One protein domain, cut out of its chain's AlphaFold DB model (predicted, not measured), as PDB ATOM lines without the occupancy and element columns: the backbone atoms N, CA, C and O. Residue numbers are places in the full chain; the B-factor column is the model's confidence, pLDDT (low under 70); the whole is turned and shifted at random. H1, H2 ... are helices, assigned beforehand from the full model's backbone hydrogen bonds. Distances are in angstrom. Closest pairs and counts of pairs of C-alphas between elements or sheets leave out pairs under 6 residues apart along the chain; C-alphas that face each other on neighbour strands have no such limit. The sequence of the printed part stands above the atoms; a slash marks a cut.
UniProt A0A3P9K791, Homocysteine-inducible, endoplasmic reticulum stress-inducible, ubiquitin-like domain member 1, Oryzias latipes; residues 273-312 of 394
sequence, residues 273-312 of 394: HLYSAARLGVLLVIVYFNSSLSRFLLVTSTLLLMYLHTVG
ATOM      1  N   HIS A 273     141.547 124.108 161.676       81.69
ATOM      2  CA  HIS A 273     140.669 125.221 161.319       81.69
ATOM      3  C   HIS A 273     140.505 125.339 159.798       81.69
ATOM      4  O   HIS A 273     139.381 125.467 159.310       81.69
ATOM      5  N   LEU A 274     141.600 125.245 159.035       85.94
ATOM      6  CA  LEU A 274     141.583 125.286 157.572       85.94
ATOM      7  C   LEU A 274     140.865 124.070 156.968       85.94
ATOM      8  O   LEU A 274     140.097 124.228 156.025       85.94
ATOM      9  N   TYR A 275     141.057 122.875 157.523       86.25
ATOM     10  CA  TYR A 275     140.388 121.639 157.124       86.25
ATOM     11  C   TYR A 275     138.884 121.711 157.408       86.25
ATOM     12  O   TYR A 275     138.068 121.405 156.535       86.25
ATOM     13  N   SER A 276     138.502 122.202 158.589       82.88
ATOM     14  CA  SER A 276     137.104 122.445 158.958       82.88
ATOM     15  C   SER A 276     136.456 123.500 158.056       82.88
ATOM     16  O   SER A 276     135.348 123.289 157.559       82.88
ATOM     17  N   ALA A 277     137.163 124.596 157.765       84.38
ATOM     18  CA  ALA A 277     136.714 125.644 156.851       84.38
ATOM     19  C   ALA A 277     136.605 125.149 155.399       84.38
ATOM     20  O   ALA A 277     135.628 125.462 154.723       84.38
ATOM     21  N   ALA A 278     137.546 124.331 154.922       88.06
ATOM     22  CA  ALA A 278     137.502 123.722 153.595       88.06
ATOM     23  C   ALA A 278     136.342 122.723 153.474       88.06
ATOM     24  O   ALA A 278     135.611 122.740 152.486       88.06
ATOM     25  N   ARG A 279     136.109 121.900 154.503       87.94
ATOM     26  CA  ARG A 279     134.982 120.959 154.567       87.94
ATOM     27  C   ARG A 279     133.635 121.685 154.597       87.94
ATOM     28  O   ARG A 279     132.713 121.276 153.892       87.94
ATOM     29  N   LEU A 280     133.538 122.785 155.348       86.62
ATOM     30  CA  LEU A 280     132.382 123.682 155.327       86.62
ATOM     31  C   LEU A 280     132.219 124.345 153.950       86.62
ATOM     32  O   LEU A 280     131.112 124.380 153.428       86.62
ATOM     33  N   GLY A 281     133.306 124.806 153.327       85.88
ATOM     34  CA  GLY A 281     133.312 125.405 151.992       85.88
ATOM     35  C   GLY A 281     132.819 124.449 150.906       85.88
ATOM     36  O   GLY A 281     131.953 124.814 150.116       85.88
ATOM     37  N   VAL A 282     133.286 123.197 150.902       87.00
ATOM     38  CA  VAL A 282     132.796 122.152 149.987       87.00
ATOM     39  C   VAL A 282     131.314 121.857 150.233       87.00
ATOM     40  O   VAL A 282     130.550 121.765 149.274       87.00
ATOM     41  N   LEU A 283     130.875 121.776 151.493       83.88
ATOM     42  CA  LEU A 283     129.457 121.615 151.831       83.88
ATOM     43  C   LEU A 283     128.627 122.800 151.310       83.88
ATOM     44  O   LEU A 283     127.596 122.588 150.676       83.88
ATOM     45  N   LEU A 284     129.096 124.033 151.502       84.00
ATOM     46  CA  LEU A 284     128.461 125.246 150.984       84.00
ATOM     47  C   LEU A 284     128.379 125.239 149.451       84.00
ATOM     48  O   LEU A 284     127.328 125.564 148.913       84.00
ATOM     49  N   VAL A 285     129.426 124.806 148.744       83.69
ATOM     50  CA  VAL A 285     129.420 124.663 147.277       83.69
ATOM     51  C   VAL A 285     128.421 123.591 146.818       83.69
ATOM     52  O   VAL A 285     127.669 123.820 145.872       83.69
ATOM     53  N   ILE A 286     128.339 122.448 147.504       83.62
ATOM     54  CA  ILE A 286     127.351 121.398 147.198       83.62
ATOM     55  C   ILE A 286     125.922 121.915 147.414       83.62
ATOM     56  O   ILE A 286     125.061 121.716 146.554       83.62
ATOM     57  N   VAL A 287     125.660 122.612 148.525       80.81
ATOM     58  CA  VAL A 287     124.340 123.198 148.815       80.81
ATOM     59  C   VAL A 287     124.007 124.327 147.832       80.81
ATOM     60  O   VAL A 287     122.857 124.419 147.408       80.81
ATOM     61  N   TYR A 288     124.994 125.124 147.408       82.44
ATOM     62  CA  TYR A 288     124.861 126.142 146.361       82.44
ATOM     63  C   TYR A 288     124.411 125.531 145.028       82.44
ATOM     64  O   TYR A 288     123.392 125.951 144.490       82.44
ATOM     65  N   PHE A 289     125.094 124.492 144.532       79.50
ATOM     66  CA  PHE A 289     124.717 123.827 143.275       79.50
ATOM     67  C   PHE A 289     123.346 123.128 143.327       79.50
ATOM     68  O   PHE A 289     122.741 122.902 142.283       79.50
ATOM     69  N   ASN A 290     122.841 122.807 144.522       77.81
ATOM     70  CA  ASN A 290     121.534 122.171 144.726       77.81
ATOM     71  C   ASN A 290     120.419 123.155 145.142       77.81
ATOM     72  O   ASN A 290     119.295 122.724 145.407       77.81
ATOM     73  N   SER A 291     120.693 124.463 145.207       84.00
ATOM     74  CA  SER A 291     119.747 125.487 145.678       84.00
ATOM     75  C   SER A 291     119.635 126.656 144.702       84.00
ATOM     76  O   SER A 291     120.549 126.943 143.936       84.00
ATOM     77  N   SER A 292     118.539 127.419 144.770       78.88
ATOM     78  CA  SER A 292     118.531 128.742 144.140       78.88
ATOM     79  C   SER A 292     119.446 129.695 144.916       78.88
ATOM     80  O   SER A 292     119.428 129.706 146.150       78.88
ATOM     81  N   LEU A 293     120.197 130.538 144.194       79.25
ATOM     82  CA  LEU A 293     121.126 131.536 144.750       79.25
ATOM     83  C   LEU A 293     120.515 132.322 145.926       79.25
ATOM     84  O   LEU A 293     121.142 132.478 146.969       79.25
ATOM     85  N   SER A 294     119.262 132.763 145.786       78.38
ATOM     86  CA  SER A 294     118.532 133.507 146.817       78.38
ATOM     87  C   SER A 294     118.273 132.701 148.094       78.38
ATOM     88  O   SER A 294     118.503 133.207 149.191       78.38
ATOM     89  N   ARG A 295     117.833 131.441 147.980       82.50
ATOM     90  CA  ARG A 295     117.578 130.566 149.139       82.50
ATOM     91  C   ARG A 295     118.887 130.180 149.829       82.50
ATOM     92  O   ARG A 295     118.951 130.207 151.053       82.50
ATOM     93  N   PHE A 296     119.934 129.905 149.050       85.25
ATOM     94  CA  PHE A 296     121.279 129.645 149.564       85.25
ATOM     95  C   PHE A 296     121.825 130.829 150.375       85.25
ATOM     96  O   PHE A 296     122.242 130.645 151.518       85.25
ATOM     97  N   LEU A 297     121.773 132.048 149.829       83.88
ATOM     98  CA  LEU A 297     122.269 133.246 150.514       83.88
ATOM     99  C   LEU A 297     121.476 133.564 151.788       83.88
ATOM    100  O   LEU A 297     122.077 133.933 152.793       83.88
ATOM    101  N   LEU A 298     120.152 133.375 151.790       84.31
ATOM    102  CA  LEU A 298     119.344 133.559 153.001       84.31
ATOM    103  C   LEU A 298     119.717 132.547 154.091       84.31
ATOM    104  O   LEU A 298     120.002 132.956 155.213       84.31
ATOM    105  N   VAL A 299     119.777 131.251 153.767       85.06
ATOM    106  CA  VAL A 299     120.084 130.200 154.754       85.06
ATOM    107  C   VAL A 299     121.506 130.346 155.300       85.06
ATOM    108  O   VAL A 299     121.702 130.299 156.514       85.06
ATOM    109  N   THR A 300     122.491 130.600 154.435       84.75
ATOM    110  CA  THR A 300     123.889 130.795 154.857       84.75
ATOM    111  C   THR A 300     124.079 132.073 155.671       84.75
ATOM    112  O   THR A 300     124.747 132.026 156.700       84.75
ATOM    113  N   SER A 301     123.426 133.180 155.298       83.44
ATOM    114  CA  SER A 301     123.416 134.418 156.089       83.44
ATOM    115  C   SER A 301     122.765 134.220 157.463       83.44
ATOM    116  O   SER A 301     123.340 134.616 158.474       83.44
ATOM    117  N   THR A 302     121.616 133.535 157.549       85.75
ATOM    118  CA  THR A 302     120.970 133.258 158.846       85.75
ATOM    119  C   THR A 302     121.785 132.320 159.733       85.75
ATOM    120  O   THR A 302     121.845 132.535 160.942       85.75
ATOM    121  N   LEU A 303     122.459 131.319 159.154       84.19
ATOM    122  CA  LEU A 303     123.352 130.430 159.897       84.19
ATOM    123  C   LEU A 303     124.596 131.181 160.393       84.19
ATOM    124  O   LEU A 303     125.003 130.994 161.536       84.19
ATOM    125  N   LEU A 304     125.155 132.079 159.574       84.38
ATOM    126  CA  LEU A 304     126.272 132.945 159.948       84.38
ATOM    127  C   LEU A 304     125.881 133.927 161.065       84.38
ATOM    128  O   LEU A 304     126.625 134.076 162.027       84.38
ATOM    129  N   LEU A 305     124.700 134.549 160.985       85.38
ATOM    130  CA  LEU A 305     124.158 135.418 162.037       85.38
ATOM    131  C   LEU A 305     123.936 134.654 163.350       85.38
ATOM    132  O   LEU A 305     124.309 135.148 164.413       85.38
ATOM    133  N   MET A 306     123.385 133.437 163.279       82.44
ATOM    134  CA  MET A 306     123.237 132.551 164.439       82.44
ATOM    135  C   MET A 306     124.600 132.193 165.049       82.44
ATOM    136  O   MET A 306     124.754 132.239 166.265       82.44
ATOM    137  N   TYR A 307     125.598 131.894 164.211       81.88
ATOM    138  CA  TYR A 307     126.960 131.570 164.635       81.88
ATOM    139  C   TYR A 307     127.677 132.766 165.287       81.88
ATOM    140  O   TYR A 307     128.258 132.627 166.359       81.88
ATOM    141  N   LEU A 308     127.581 133.970 164.713       82.19
ATOM    142  CA  LEU A 308     128.114 135.197 165.327       82.19
ATOM    143  C   LEU A 308     127.437 135.511 166.672       82.19
ATOM    144  O   LEU A 308     128.082 136.038 167.582       82.19
ATOM    145  N   HIS A 309     126.153 135.168 166.814       77.88
ATOM    146  CA  HIS A 309     125.420 135.291 168.069       77.88
ATOM    147  C   HIS A 309     125.886 134.269 169.126       77.88
ATOM    148  O   HIS A 309     126.083 134.655 170.278       77.88
ATOM    149  N   THR A 310     126.122 132.997 168.771       69.06
ATOM    150  CA  THR A 310     126.638 131.988 169.722       69.06
ATOM    151  C   THR A 310     128.105 132.186 170.092       69.06
ATOM    152  O   THR A 310     128.448 131.985 171.254       69.06
ATOM    153  N   VAL A 311     128.955 132.639 169.163       71.44
ATOM    154  CA  VAL A 311     130.362 133.004 169.436       71.44
ATOM    155  C   VAL A 311     130.471 134.244 170.340       71.44
ATOM    156  O   VAL A 311     131.520 134.502 170.921       71.44
ATOM    157  N   GLY A 312     129.380 134.997 170.530       60.94
ATOM    158  CA  GLY A 312     129.324 136.050 171.541       60.94
ATOM    159  C   GLY A 312     130.158 137.283 171.198       60.94
ATOM    160  O   GLY A 312     130.688 137.922 172.103       60.94
TER     161      GLY A 312
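Overview. This is residues 273 to 312 of the 394 residues of the protein "Homocysteine-inducible, endoplasmic reticulum stress-inducible, ubiquitin-like domain member 1" of Oryzias latipes (UniProt A0A3P9K791). Two long helices of nearly equal length, H2 and H1, make an open V in a flat outline: they come near each other at the end where a tight link joins them and spread apart toward their other ends. H2 and H1 run opposite ways, and most of each helix stands free, with a gap between the two arms of the V. The printed part has 40 residues with two named helices, H1 then H2 along the chain, and no named strand; the class is all helix. The whole is only just loose, close to compact, with a radius of gyration of the C-alphas of 11.2 A, and the C-alphas span 30 by 23 by 7 A.

Along the chain. The longest helix is H2, residues 293 to 310, 25.6 A from first to last C-alpha. It begins with C-alpha 293 at (121.126, 131.536, 144.750) and ends with C-alpha 310 at (126.638, 131.988, 169.722). H1, residues 273 to 289, measures 24.1 A from first to last C-alpha and begins with C-alpha 273 at (140.669, 125.221, 161.319).

Arrangement. H2 and H1 are close but not clearly touching, with 2 pairs of C-alphas within 8 A. Their closest C-alphas are those of Phe 296 and Tyr 288, 5.9 A apart. Their lines stand at a shallow tilt of 31 degrees, opposite ways, and their centres are 14.1 A apart. In H1 and H2 every O i to N i+4 pair is within hydrogen-bond range.

Size, cuts and confidence. The two C-alphas farthest apart, those of Asn 290 and Gly 312, are 31.2 A apart. The printed part has no cut, and the link from H1 to H2, 3 residues, is tight. The mean pLDDT of the printed part is 82.2; residues 310 and 312 are under 70.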